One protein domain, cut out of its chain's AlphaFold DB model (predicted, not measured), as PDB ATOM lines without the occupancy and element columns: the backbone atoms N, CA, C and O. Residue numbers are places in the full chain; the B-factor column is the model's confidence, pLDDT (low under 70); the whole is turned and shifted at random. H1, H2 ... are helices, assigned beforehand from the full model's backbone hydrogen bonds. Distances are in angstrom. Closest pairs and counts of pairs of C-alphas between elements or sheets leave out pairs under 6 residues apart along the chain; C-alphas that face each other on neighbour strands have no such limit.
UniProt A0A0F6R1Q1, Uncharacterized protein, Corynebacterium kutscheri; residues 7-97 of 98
ATOM      1  N   ARG A   7     -65.666 -31.365 -52.199       38.06
ATOM      2  CA  ARG A   7     -65.753 -30.903 -50.798       38.06
ATOM      3  C   ARG A   7     -64.944 -31.744 -49.806       38.06
ATOM      4  O   ARG A   7     -64.490 -31.217 -48.799       38.06
ATOM      5  N   SER A   8     -64.772 -33.041 -50.070       41.06
ATOM      6  CA  SER A   8     -64.051 -33.944 -49.158       41.06
ATOM      7  C   SER A   8     -62.532 -33.723 -49.159       41.06
ATOM      8  O   SER A   8     -61.887 -33.972 -48.144       41.06
ATOM      9  N   THR A   9     -61.958 -33.220 -50.257       48.44
ATOM     10  CA  THR A   9     -60.505 -32.995 -50.375       48.44
ATOM     11  C   THR A   9     -60.085 -31.646 -49.782       48.44
ATOM     12  O   THR A   9     -59.072 -31.575 -49.095       48.44
ATOM     13  N   GLU A  10     -60.894 -30.592 -49.945       43.53
ATOM     14  CA  GLU A  10     -60.610 -29.271 -49.354       43.53
ATOM     15  C   GLU A  10     -60.743 -29.258 -47.823       43.53
ATOM     16  O   GLU A  10     -59.993 -28.560 -47.137       43.53
ATOM     17  N   LEU A  11     -61.650 -30.069 -47.259       48.12
ATOM     18  CA  LEU A  11     -61.778 -30.203 -45.805       48.12
ATOM     19  C   LEU A  11     -60.531 -30.833 -45.160       48.12
ATOM     20  O   LEU A  11     -60.214 -30.505 -44.019       48.12
ATOM     21  N   PHE A  12     -59.814 -31.714 -45.868       41.50
ATOM     22  CA  PHE A  12     -58.654 -32.424 -45.316       41.50
ATOM     23  C   PHE A  12     -57.411 -31.519 -45.221       41.50
ATOM     24  O   PHE A  12     -56.710 -31.536 -44.204       41.50
ATOM     25  N   ASP A  13     -57.184 -30.660 -46.220       47.22
ATOM     26  CA  ASP A  13     -56.078 -29.689 -46.228       47.22
ATOM     27  C   ASP A  13     -56.317 -28.525 -45.248       47.22
ATOM     28  O   ASP A  13     -55.387 -28.075 -44.566       47.22
ATOM     29  N   ALA A  14     -57.569 -28.079 -45.101       52.62
ATOM     30  CA  ALA A  14     -57.944 -27.041 -44.142       52.62
ATOM     31  C   ALA A  14     -57.815 -27.521 -42.687       52.62
ATOM     32  O   ALA A  14     -57.206 -26.828 -41.877       52.62
ATOM     33  N   VAL A  15     -58.295 -28.730 -42.366       55.94
ATOM     34  CA  VAL A  15     -58.180 -29.316 -41.014       55.94
ATOM     35  C   VAL A  15     -56.722 -29.587 -40.642       55.94
ATOM     36  O   VAL A  15     -56.325 -29.352 -39.501       55.94
ATOM     37  N   THR A  16     -55.894 -30.022 -41.595       59.78
ATOM     38  CA  THR A  16     -54.459 -30.241 -41.355       59.78
ATOM     39  C   THR A  16     -53.734 -28.917 -41.097       59.78
ATOM     40  O   THR A  16     -52.904 -28.821 -40.192       59.78
ATOM     41  N   THR A  17     -54.098 -27.864 -41.833       63.34
ATOM     42  CA  THR A  17     -53.557 -26.513 -41.643       63.34
ATOM     43  C   THR A  17     -54.018 -25.899 -40.316       63.34
ATOM     44  O   THR A  17     -53.210 -25.343 -39.575       63.34
ATOM     45  N   GLU A  18     -55.294 -26.053 -39.965       66.62
ATOM     46  CA  GLU A  18     -55.883 -25.534 -38.728       66.62
ATOM     47  C   GLU A  18     -55.329 -26.245 -37.482       66.62
ATOM     48  O   GLU A  18     -54.929 -25.588 -36.518       66.62
ATOM     49  N   ASN A  19     -55.193 -27.575 -37.520       71.56
ATOM     50  CA  ASN A  19     -54.546 -28.329 -36.443       71.56
ATOM     51  C   ASN A  19     -53.057 -27.986 -36.313       71.56
ATOM     52  O   ASN A  19     -52.544 -27.883 -35.198       71.56
ATOM     53  N   SER A  20     -52.371 -27.734 -37.432       79.44
ATOM     54  CA  SER A  20     -50.985 -27.259 -37.422       79.44
ATOM     55  C   SER A  20     -50.865 -25.868 -36.787       79.44
ATOM     56  O   SER A  20     -49.958 -25.627 -35.992       79.44
ATOM     57  N   HIS A  21     -51.819 -24.962 -37.036       82.88
ATOM     58  CA  HIS A  21     -51.846 -23.638 -36.404       82.88
ATOM     59  C   HIS A  21     -52.069 -23.713 -34.893       82.88
ATOM     60  O   HIS A  21     -51.374 -23.016 -34.157       82.88
ATOM     61  N   ARG A  22     -52.985 -24.569 -34.418       86.75
ATOM     62  CA  ARG A  22     -53.197 -24.788 -32.976       86.75
ATOM     63  C   ARG A  22     -51.940 -25.338 -32.299       86.75
ATOM     64  O   ARG A  22     -51.528 -24.821 -31.264       86.75
ATOM     65  N   ALA A  23     -51.281 -26.327 -32.903       87.38
ATOM     66  CA  ALA A  23     -50.036 -26.880 -32.369       87.38
ATOM     67  C   ALA A  23     -48.903 -25.834 -32.330       87.38
ATOM     68  O   ALA A  23     -48.237 -25.681 -31.306       87.38
ATOM     69  N   GLN A  24     -48.726 -25.063 -33.408       89.19
ATOM     70  CA  GLN A  24     -47.741 -23.974 -33.472       89.19
ATOM     71  C   GLN A  24     -48.048 -22.862 -32.464       89.19
ATOM     72  O   GLN A  24     -47.143 -22.328 -31.832       89.19
ATOM     73  N   MET A  25     -49.325 -22.522 -32.287       91.62
ATOM     74  CA  MET A  25     -49.773 -21.553 -31.291       91.62
ATOM     75  C   MET A  25     -49.397 -22.005 -29.877       91.62
ATOM     76  O   MET A  25     -48.873 -21.201 -29.111       91.62
ATOM     77  N   LEU A  26     -49.632 -23.272 -29.528       90.25
ATOM     78  CA  LEU A  26     -49.250 -23.797 -28.217       90.25
ATOM     79  C   LEU A  26     -47.736 -23.705 -27.996       90.25
ATOM     80  O   LEU A  26     -47.323 -23.228 -26.946       90.25
ATOM     81  N   ALA A  27     -46.921 -24.059 -28.996       90.94
ATOM     82  CA  ALA A  27     -45.465 -23.910 -28.915       90.94
ATOM     83  C   ALA A  27     -45.030 -22.442 -28.730       90.94
ATOM     84  O   ALA A  27     -44.133 -22.149 -27.944       90.94
ATOM     85  N   VAL A  28     -45.700 -21.504 -29.408       91.00
ATOM     86  CA  VAL A  28     -45.468 -20.059 -29.246       91.00
ATOM     87  C   VAL A  28     -45.809 -19.580 -27.831       91.00
ATOM     88  O   VAL A  28     -45.074 -18.765 -27.275       91.00
ATOM     89  N   LEU A  29     -46.906 -20.061 -27.241       90.56
ATOM     90  CA  LEU A  29     -47.287 -19.708 -25.869       90.56
ATOM     91  C   LEU A  29     -46.321 -20.304 -24.841       90.56
ATOM     92  O   LEU A  29     -45.956 -19.608 -23.896       90.56
ATOM     93  N   ASP A  30     -45.879 -21.546 -25.050       91.00
ATOM     94  CA  ASP A  30     -44.868 -22.201 -24.216       91.00
ATOM     95  C   ASP A  30     -43.549 -21.399 -24.252       91.00
ATOM     96  O   ASP A  30     -42.992 -21.084 -23.201       91.00
ATOM     97  N   PHE A  31     -43.108 -20.967 -25.440       89.88
ATOM     98  CA  PHE A  31     -41.935 -20.099 -25.604       89.88
ATOM     99  C   PHE A  31     -42.111 -18.725 -24.943       89.88
ATOM    100  O   PHE A  31     -41.227 -18.271 -24.224       89.88
ATOM    101  N   GLU A  32     -43.241 -18.032 -25.141       89.31
ATOM    102  CA  GLU A  32     -43.454 -16.705 -24.531       89.31
ATOM    103  C   GLU A  32     -43.558 -16.794 -22.996       89.31
ATOM    104  O   GLU A  32     -43.233 -15.822 -22.315       89.31
ATOM    105  N   ALA A  33     -43.962 -17.941 -22.438       86.50
ATOM    106  CA  ALA A  33     -43.964 -18.167 -20.994       86.50
ATOM    107  C   ALA A  33     -42.544 -18.240 -20.402       86.50
ATOM    108  O   ALA A  33     -42.343 -17.805 -19.267       86.50
ATOM    109  N   THR A  34     -41.567 -18.755 -21.156       85.06
ATOM    110  CA  THR A  34     -40.156 -18.842 -20.740       85.06
ATOM    111  C   THR A  34     -39.308 -17.666 -21.219       85.06
ATOM    112  O   THR A  34     -38.245 -17.409 -20.660       85.06
ATOM    113  N   ALA A  35     -39.753 -16.943 -22.248       80.75
ATOM    114  CA  ALA A  35     -39.010 -15.843 -22.841       80.75
ATOM    115  C   ALA A  35     -38.935 -14.633 -21.898       80.75
ATOM    116  O   ALA A  35     -39.938 -13.987 -21.576       80.75
ATOM    117  N   ASP A  36     -37.714 -14.258 -21.524       75.12
ATOM    118  CA  ASP A  36     -37.474 -13.059 -20.733       75.12
ATOM    119  C   ASP A  36     -37.911 -11.781 -21.466       75.12
ATOM    120  O   ASP A  36     -37.702 -11.574 -22.667       75.12
ATOM    121  N   LYS A  37     -38.479 -10.842 -20.702       66.69
ATOM    122  CA  LYS A  37     -38.992  -9.556 -21.216       66.69
ATOM    123  C   LYS A  37     -37.901  -8.671 -21.837       66.69
ATOM    124  O   LYS A  37     -38.232  -7.757 -22.587       66.69
ATOM    125  N   ASN A  38     -36.634  -8.961 -21.542       60.94
ATOM    126  CA  ASN A  38     -35.460  -8.200 -21.965       60.94
ATOM    127  C   ASN A  38     -34.646  -8.903 -23.064       60.94
ATOM    128  O   ASN A  38     -33.482  -8.555 -23.259       60.94
ATOM    129  N   LEU A  39     -35.212  -9.886 -23.778       73.50
ATOM    130  CA  LEU A  39     -34.534 -10.481 -24.931       73.50
ATOM    131  C   LEU A  39     -34.262  -9.407 -25.999       73.50
ATOM    132  O   LEU A  39     -35.116  -9.092 -26.827       73.50
ATOM    133  N   VAL A  40     -33.033  -8.883 -26.010       72.62
ATOM    134  CA  VAL A  40     -32.539  -7.930 -27.021       72.62
ATOM    135  C   VAL A  40     -32.643  -8.531 -28.429       72.62
ATOM    136  O   VAL A  40     -32.853  -7.808 -29.397       72.62
ATOM    137  N   ARG A  41     -32.566  -9.865 -28.544       82.50
ATOM    138  CA  ARG A  41     -32.621 -10.620 -29.806       82.50
ATOM    139  C   ARG A  41     -33.859 -11.517 -29.904       82.50
ATOM    140  O   ARG A  41     -33.780 -12.628 -30.416       82.50
ATOM    141  N   LYS A  42     -35.014 -11.052 -29.414       82.19
ATOM    142  CA  LYS A  42     -36.256 -11.849 -29.388       82.19
ATOM    143  C   LYS A  42     -36.630 -12.431 -30.756       82.19
ATOM    144  O   LYS A  42     -37.005 -13.590 -30.841       82.19
ATOM    145  N   GLU A  43     -36.481 -11.658 -31.831       85.69
ATOM    146  CA  GLU A  43     -36.779 -12.123 -33.196       85.69
ATOM    147  C   GLU A  43     -35.810 -13.185 -33.719       85.69
ATOM    148  O   GLU A  43     -36.148 -13.960 -34.613       85.69
ATOM    149  N   GLU A  44     -34.590 -13.212 -33.200       85.69
ATOM    150  CA  GLU A  44     -33.611 -14.232 -33.550       85.69
ATOM    151  C   GLU A  44     -33.878 -15.518 -32.785       85.69
ATOM    152  O   GLU A  44     -34.003 -16.556 -33.421       85.69
ATOM    153  N   ALA A  45     -34.140 -15.423 -31.478       87.25
ATOM    154  CA  ALA A  45     -34.581 -16.559 -30.670       87.25
ATOM    155  C   ALA A  45     -35.860 -17.203 -31.234       87.25
ATOM    156  O   ALA A  45     -35.945 -18.417 -31.341       87.25
ATOM    157  N   ILE A  46     -36.826 -16.401 -31.705       87.94
ATOM    158  CA  ILE A  46     -38.023 -16.919 -32.391       87.94
ATOM    159  C   ILE A  46     -37.647 -17.746 -33.630       87.94
ATOM    160  O   ILE A  46     -38.235 -18.797 -33.875       87.94
ATOM    161  N   ARG A  47     -36.684 -17.279 -34.432       88.00
ATOM    162  CA  ARG A  47     -36.257 -18.000 -35.640       88.00
ATOM    163  C   ARG A  47     -35.468 -19.262 -35.309       88.00
ATOM    164  O   ARG A  47     -35.624 -20.249 -36.017       88.00
ATOM    165  N   GLU A  48     -34.647 -19.233 -34.266       88.25
ATOM    166  CA  GLU A  48     -33.805 -20.359 -33.856       88.25
ATOM    167  C   GLU A  48     -34.594 -21.446 -33.116       88.25
ATOM    168  O   GLU A  48     -34.457 -22.622 -33.438       88.25
ATOM    169  N   GLU A  49     -35.453 -21.071 -32.166       87.00
ATOM    170  CA  GLU A  49     -36.162 -22.023 -31.303       87.00
ATOM    171  C   GLU A  49     -37.465 -22.532 -31.918       87.00
ATOM    172  O   GLU A  49     -37.806 -23.706 -31.781       87.00
ATOM    173  N   LEU A  50     -38.205 -21.662 -32.611       86.38
ATOM    174  CA  LEU A  50     -39.515 -22.008 -33.169       86.38
ATOM    175  C   LEU A  50     -39.468 -22.278 -34.675       86.38
ATOM    176  O   LEU A  50     -40.474 -22.710 -35.234       86.38
ATOM    177  N   ALA A  51     -38.336 -22.021 -35.344       88.50
ATOM    178  CA  ALA A  51     -38.169 -22.186 -36.792       88.50
ATOM    179  C   ALA A  51     -39.252 -21.473 -37.635       88.50
ATOM    180  O   ALA A  51     -39.554 -21.872 -38.762       88.50
ATOM    181  N   ILE A  52     -39.841 -20.394 -37.104       87.25
ATOM    182  CA  ILE A  52     -40.868 -19.594 -37.780       87.25
ATOM    183  C   ILE A  52     -40.410 -18.155 -37.980       87.25
ATOM    184  O   ILE A  52     -39.547 -17.633 -37.274       87.25
ATOM    185  N   SER A  53     -41.021 -17.473 -38.949       88.75
ATOM    186  CA  SER A  53     -40.758 -16.050 -39.144       88.75
ATOM    187  C   SER A  53     -41.330 -15.215 -37.983       88.75
ATOM    188  O   SER A  53     -42.389 -15.552 -37.441       88.75
ATOM    189  N   PRO A  54     -40.713 -14.071 -37.638       85.44
ATOM    190  CA  PRO A  54     -41.257 -13.158 -36.629       85.44
ATOM    191  C   PRO A  54     -42.681 -12.678 -36.954       85.44
ATOM    192  O   PRO A  54     -43.507 -12.486 -36.068       85.44
ATOM    193  N   ILE A  55     -43.013 -12.537 -38.240       88.31
ATOM    194  CA  ILE A  55     -44.369 -12.180 -38.675       88.31
ATOM    195  C   ILE A  55     -45.360 -13.285 -38.286       88.31
ATOM    196  O   ILE A  55     -46.394 -13.004 -37.680       88.31
ATOM    197  N   ARG A  56     -45.022 -14.545 -38.590       88.12
ATOM    198  CA  ARG A  56     -45.826 -15.725 -38.246       88.12
ATOM    199  C   ARG A  56     -46.026 -15.846 -36.735       88.12
ATOM    200  O   ARG A  56     -47.126 -16.140 -36.282       88.12
ATOM    201  N   TYR A  57     -44.984 -15.556 -35.965       91.00
ATOM    202  CA  TYR A  57     -45.026 -15.537 -34.508       91.00
ATOM    203  C   TYR A  57     -46.107 -14.595 -33.963       91.00
ATOM    204  O   TYR A  57     -46.979 -15.009 -33.199       91.00
ATOM    205  N   TYR A  58     -46.112 -13.335 -34.404       88.88
ATOM    206  CA  TYR A  58     -47.122 -12.375 -33.956       88.88
ATOM    207  C   TYR A  58     -48.532 -12.709 -34.464       88.88
ATOM    208  O   TYR A  58     -49.510 -12.413 -33.778       88.88
ATOM    209  N   GLN A  59     -48.659 -13.348 -35.631       89.81
ATOM    210  CA  GLN A  59     -49.944 -13.866 -36.112       89.81
ATOM    211  C   GLN A  59     -50.488 -14.969 -35.197       89.81
ATOM    212  O   GLN A  59     -51.657 -14.911 -34.820       89.81
ATOM    213  N   LEU A  60     -49.648 -15.927 -34.792       91.44
ATOM    214  CA  LEU A  60     -50.028 -17.001 -33.870       91.44
ATOM    215  C   LEU A  60     -50.381 -16.465 -32.479       91.44
ATOM    216  O   LEU A  60     -51.347 -16.930 -31.881       91.44
ATOM    217  N   LEU A  61     -49.672 -15.439 -31.994       90.19
ATOM    218  CA  LEU A  61     -50.047 -14.751 -30.756       90.19
ATOM    219  C   LEU A  61     -51.434 -14.109 -30.850       90.19
ATOM    220  O   LEU A  61     -52.208 -14.211 -29.905       90.19
ATOM    221  N   ASN A  62     -51.768 -13.464 -31.971       89.56
ATOM    222  CA  ASN A  62     -53.106 -12.901 -32.165       89.56
ATOM    223  C   ASN A  62     -54.167 -14.001 -32.273       89.56
ATOM    224  O   ASN A  62     -55.235 -13.860 -31.688       89.56
ATOM    225  N   TYR A  63     -53.864 -15.102 -32.964       90.12
ATOM    226  CA  TYR A  63     -54.751 -16.262 -33.067       90.12
ATOM    227  C   TYR A  63     -55.041 -16.888 -31.694       90.12
ATOM    228  O   TYR A  63     -56.192 -17.188 -31.389       90.12
ATOM    229  N   ALA A  64     -54.031 -16.979 -30.819       90.19
ATOM    230  CA  ALA A  64     -54.199 -17.449 -29.445       90.19
ATOM    231  C   ALA A  64     -55.218 -16.634 -28.642       90.19
ATOM    232  O   ALA A  64     -55.878 -17.173 -27.761       90.19
ATOM    233  N   LEU A  65     -55.371 -15.337 -28.927       89.06
ATOM    234  CA  LEU A  65     -56.322 -14.490 -28.202       89.06
ATOM    235  C   LEU A  65     -57.785 -14.827 -28.504       89.06
ATOM    236  O   LEU A  65     -58.643 -14.551 -27.657       89.06
ATOM    237  N   GLU A  66     -58.035 -15.392 -29.685       87.56
ATOM    238  CA  GLU A  66     -59.356 -15.757 -30.202       87.56
ATOM    239  C   GLU A  66     -59.747 -17.199 -29.820       87.56
ATOM    240  O   GLU A  66     -60.916 -17.568 -29.916       87.56
ATOM    241  N   LEU A  67     -58.791 -18.019 -29.360       88.69
ATOM    242  CA  LEU A  67     -59.033 -19.410 -28.978       88.69
ATOM    243  C   LEU A  67     -59.244 -19.582 -27.463       88.69
ATOM    244  O   LEU A  67     -58.422 -19.122 -26.665       88.69
ATOM    245  N   PRO A  68     -60.295 -20.310 -27.033       87.50
ATOM    246  CA  PRO A  68     -60.530 -20.584 -25.614       87.50
ATOM    247  C   PRO A  68     -59.447 -21.484 -25.000       87.50
ATOM    248  O   PRO A  68     -59.049 -21.269 -23.858       87.50
ATOM    249  N   GLU A  69     -58.893 -22.415 -25.781       88.31
ATOM    250  CA  GLU A  69     -57.847 -23.367 -25.369       88.31
ATOM    251  C   GLU A  69     -56.594 -22.660 -24.823       88.31
ATOM    252  O   GLU A  69     -55.998 -23.079 -23.828       88.31
ATOM    253  N   ALA A  70     -56.204 -21.540 -25.441       90.44
ATOM    254  CA  ALA A  70     -55.072 -20.740 -24.985       90.44
ATOM    255  C   ALA A  70     -55.329 -20.130 -23.601       90.44
ATOM    256  O   ALA A  70     -54.420 -20.054 -22.773       90.44
ATOM    257  N   ASN A  71     -56.568 -19.705 -23.336       90.75
ATOM    258  CA  ASN A  71     -56.963 -19.134 -22.052       90.75
ATOM    259  C   ASN A  71     -57.064 -20.203 -20.954       90.75
ATOM    260  O   ASN A  71     -56.745 -19.912 -19.807       90.75
ATOM    261  N   GLU A  72     -57.477 -21.424 -21.291       91.06
ATOM    262  CA  GLU A  72     -57.499 -22.547 -20.348       91.06
ATOM    263  C   GLU A  72     -56.086 -22.970 -19.935       91.06
ATOM    264  O   GLU A  72     -55.826 -23.177 -18.750       91.06
ATOM    265  N   LYS A  73     -55.156 -23.049 -20.896       88.94
ATOM    266  CA  LYS A  73     -53.781 -23.492 -20.635       88.94
ATOM    267  C   LYS A  73     -52.908 -22.390 -20.022       88.94
ATOM    268  O   LYS A  73     -52.133 -22.662 -19.109       88.94
ATOM    269  N   TYR A  74     -53.047 -21.144 -20.489       91.12
ATOM    270  CA  TYR A  74     -52.211 -20.007 -20.080       91.12
ATOM    271  C   TYR A  74     -53.019 -18.723 -19.809       91.12
ATOM    272  O   TYR A  74     -52.803 -17.695 -20.464       91.12
ATOM    273  N   PRO A  75     -53.905 -18.716 -18.795       91.12
ATOM    274  CA  PRO A  75     -54.824 -17.600 -18.548       91.12
ATOM    275  C   PRO A  75     -54.103 -16.267 -18.298       91.12
ATOM    276  O   PRO A  75     -54.491 -15.225 -18.831       91.12
ATOM    277  N   MET A  76     -53.010 -16.278 -17.526       91.00
ATOM    278  CA  MET A  76     -52.252 -15.057 -17.221       91.00
ATOM    279  C   MET A  76     -51.524 -14.496 -18.447       91.00
ATOM    280  O   MET A  76     -51.470 -13.278 -18.631       91.00
ATOM    281  N   LEU A  77     -50.989 -15.377 -19.296       90.25
ATOM    282  CA  LEU A  77     -50.277 -14.978 -20.505       90.25
ATOM    283  C   LEU A  77     -51.243 -14.356 -21.514       90.25
ATOM    284  O   LEU A  77     -50.987 -13.265 -22.022       90.25
ATOM    285  N   VAL A  78     -52.397 -14.993 -21.732       91.81
ATOM    286  CA  VAL A  78     -53.453 -14.475 -22.611       91.81
ATOM    287  C   VAL A  78     -53.955 -13.116 -22.120       91.81
ATOM    288  O   VAL A  78     -54.044 -12.177 -22.912       91.81
ATOM    289  N   ALA A  79     -54.199 -12.951 -20.816       91.44
ATOM    290  CA  ALA A  79     -54.589 -11.658 -20.250       91.44
ATOM    291  C   ALA A  79     -53.522 -10.569 -20.479       91.44
ATOM    292  O   ALA A  79     -53.848  -9.435 -20.846       91.44
ATOM    293  N   GLN A  80     -52.237 -10.903 -20.320       90.00
ATOM    294  CA  GLN A  80     -51.144  -9.967 -20.581       90.00
ATOM    295  C   GLN A  80     -51.055  -9.585 -22.065       90.00
ATOM    296  O   GLN A  80     -50.844  -8.413 -22.385       90.00
ATOM    297  N   LEU A  81     -51.221 -10.550 -22.969       89.88
ATOM    298  CA  LEU A  81     -51.212 -10.320 -24.411       89.88
ATOM    299  C   LEU A  81     -52.388  -9.437 -24.850       89.88
ATOM    300  O   LEU A  81     -52.167  -8.487 -25.602       89.88
ATOM    301  N   ARG A  82     -53.597  -9.671 -24.315       91.00
ATOM    302  CA  ARG A  82     -54.766  -8.797 -24.534       91.00
ATOM    303  C   ARG A  82     -54.465  -7.364 -24.113       91.00
ATOM    304  O   ARG A  82     -54.575  -6.452 -24.922       91.00
ATOM    305  N   ARG A  83     -53.922  -7.176 -22.908       90.12
ATOM    306  CA  ARG A  83     -53.535  -5.844 -22.425       90.12
ATOM    307  C   ARG A  83     -52.490  -5.166 -23.319       90.12
ATOM    308  O   ARG A  83     -52.581  -3.966 -23.562       90.12
ATOM    309  N   ARG A  84     -51.488  -5.902 -23.822       88.38
ATOM    310  CA  ARG A  84     -50.495  -5.356 -24.772       88.38
ATOM    311  C   ARG A  84     -51.150  -4.930 -26.093       88.38
ATOM    312  O   ARG A  84     -50.741  -3.912 -26.651       88.38
ATOM    313  N   ARG A  85     -52.136  -5.686 -26.589       86.25
ATOM    314  CA  ARG A  85     -52.923  -5.339 -27.785       86.25
ATOM    315  C   ARG A  85     -53.723  -4.059 -27.553       86.25
ATOM    316  O   ARG A  85     -53.577  -3.132 -28.342       86.25
ATOM    317  N   ASP A  86     -54.431  -3.960 -26.431       88.19
ATOM    318  CA  ASP A  86     -55.230  -2.778 -26.082       88.19
ATOM    319  C   ASP A  86     -54.374  -1.508 -25.993       88.19
ATOM    320  O   ASP A  86     -54.751  -0.461 -26.515       88.19
ATOM    321  N   ILE A  87     -53.178  -1.598 -25.393       87.62
ATOM    322  CA  ILE A  87     -52.228  -0.475 -25.328       87.62
ATOM    323  C   ILE A  87     -51.808  -0.030 -26.736       87.62
ATOM    324  O   ILE A  87     -51.802   1.169 -27.018       87.62
ATOM    325  N   ARG A  88     -51.474  -0.973 -27.628       84.06
ATOM    326  CA  ARG A  88     -51.094  -0.666 -29.019       84.06
ATOM    327  C   ARG A  88     -52.249  -0.046 -29.798       84.06
ATOM    328  O   ARG A  88     -52.034   0.893 -30.560       84.06
ATOM    329  N   ASP A  89     -53.461  -0.551 -29.612       84.50
ATOM    330  CA  ASP A  89     -54.643  -0.029 -30.294       84.50
ATOM    331  C   ASP A  89     -54.998   1.374 -29.796       84.50
ATOM    332  O   ASP A  89     -55.331   2.243 -30.603       84.50
ATOM    333  N   ASN A  90     -54.827   1.641 -28.499       83.19
ATOM    334  CA  ASN A  90     -54.979   2.984 -27.956       83.19
ATOM    335  C   ASN A  90     -53.927   3.947 -28.529       83.19
ATOM    336  O   ASN A  90     -54.278   5.023 -28.998       83.19
ATOM    337  N   GLN A  91     -52.653   3.539 -28.598       84.06
ATOM    338  CA  GLN A  91     -51.587   4.345 -29.215       84.06
ATOM    339  C   GLN A  91     -51.881   4.687 -30.683       84.06
ATOM    340  O   GLN A  91     -51.680   5.827 -31.098       84.06
ATOM    341  N   ARG A  92     -52.394   3.727 -31.465       78.81
ATOM    342  CA  ARG A  92     -52.793   3.966 -32.861       78.81
ATOM    343  C   ARG A  92     -53.911   5.001 -32.966       78.81
ATOM    344  O   ARG A  92     -53.809   5.907 -33.788       78.81
ATOM    345  N   ARG A  93     -54.952   4.889 -32.134       80.69
ATOM    346  CA  ARG A  93     -56.077   5.842 -32.113       80.69
ATOM    347  C   ARG A  93     -55.619   7.253 -31.764       80.69
ATOM    348  O   ARG A  93     -56.022   8.190 -32.443       80.69
ATOM    349  N   GLU A  94     -54.742   7.388 -30.773       74.44
ATOM    350  CA  GLU A  94     -54.176   8.686 -30.394       74.44
ATOM    351  C   GLU A  94     -53.298   9.269 -31.512       74.44
ATOM    352  O   GLU A  94     -53.384  10.458 -31.799       74.44
ATOM    353  N   SER A  95     -52.517   8.442 -32.220       75.06
ATOM    354  CA  SER A  95     -51.677   8.906 -33.336       75.06
ATOM    355  C   SER A  95     -52.458   9.352 -34.578       75.06
ATOM    356  O   SER A  95     -51.934  10.112 -35.379       75.06
ATOM    357  N   HIS A  96     -53.697   8.883 -34.746       69.69
ATOM    358  CA  HIS A  96     -54.569   9.251 -35.868       69.69
ATOM    359  C   HIS A  96     -55.437  10.487 -35.574       69.69
ATOM    360  O   HIS A  96     -56.247  10.881 -36.409       69.69
ATOM    361  N   LYS A  97     -55.316  11.060 -34.369       59.91
ATOM    362  CA  LYS A  97     -56.093  12.217 -33.901       59.91
ATOM    363  C   LYS A  97     -55.335  13.550 -34.043       59.91
ATOM    364  O   LYS A  97     -55.815  14.571 -33.553       59.91
TER     365      LYS A  97
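What this domain is: This is residues 7 to 97 of the 98 residues of an uncharacterized protein of Corynebacterium kutscheri (UniProt A0A0F6R1Q1). Two long helices, H1 and H5, reach out of a small compact body that has H3 in its middle; residues 7 to 20 of H1 and residues 86 to 97, of which 86 to 95 belong to H5, stick out as two arms. Inside the body, H1 and H5 each stand about perpendicular to H3, at 81 degrees and, only just, at 71 degrees, while short H2 packs on the beginning of H3 and short H4 sits at the turn between H3 and H5. The printed part has 91 residues, with five named helices, H1 to H5 in chain order, and no named strand: all helix. The whole is loose, with a radius of gyration of the C-alphas of 15.3 A and spans of 48 by 33 by 25 A.

How they stand to each other: The longest helix, H1, residues 7 to 34, touches H3, residues 54 to 66, with its residues 21 to 29 alone; the closest C-alphas, of Met 25 and Leu 60, are 5.2 A apart, and the lines are about perpendicular at 81 degrees. H3 is the hub. Its residues 54 to 57 alone touch H2, residues 42 to 49, closest at the C-alphas of Glu 43 and Pro 54, 5.7 A. Its residues 61 to 65 alone touch H5, residues 75 to 95, closest at the C-alphas of Leu 65 and Val 78, 6.3 A; at 71 degrees they are only just about perpendicular. H4, residues 68 to 73, is close to but not clearly touching H3, with the C-alphas of Ala 64 and Ala 70 closest at 5.6 A. H2 is apart from H4 and H5. Every O i to N i+4 pair is within hydrogen-bond range in H2, H4 and H5; H1 has 22 of 24 and H3 8 of 9.

Where its parts are: H1 is 41.3 A long and begins at C-alpha 7 (-65.753, -30.903, -50.798). H2 measures 10.4 A, H3 19.4 A and H4 8.9 A. H5, 30.5 A, ends at C-alpha 95 (-51.677, 8.906, -33.336).

The domain as a whole: The C-alphas farthest apart, of Ser 8 and Lys 97, are 49.3 A apart. The printed part has no cut and no long link. Confidence is under 70 at residues 7 to 18, 37 to 38 and 96 to 97.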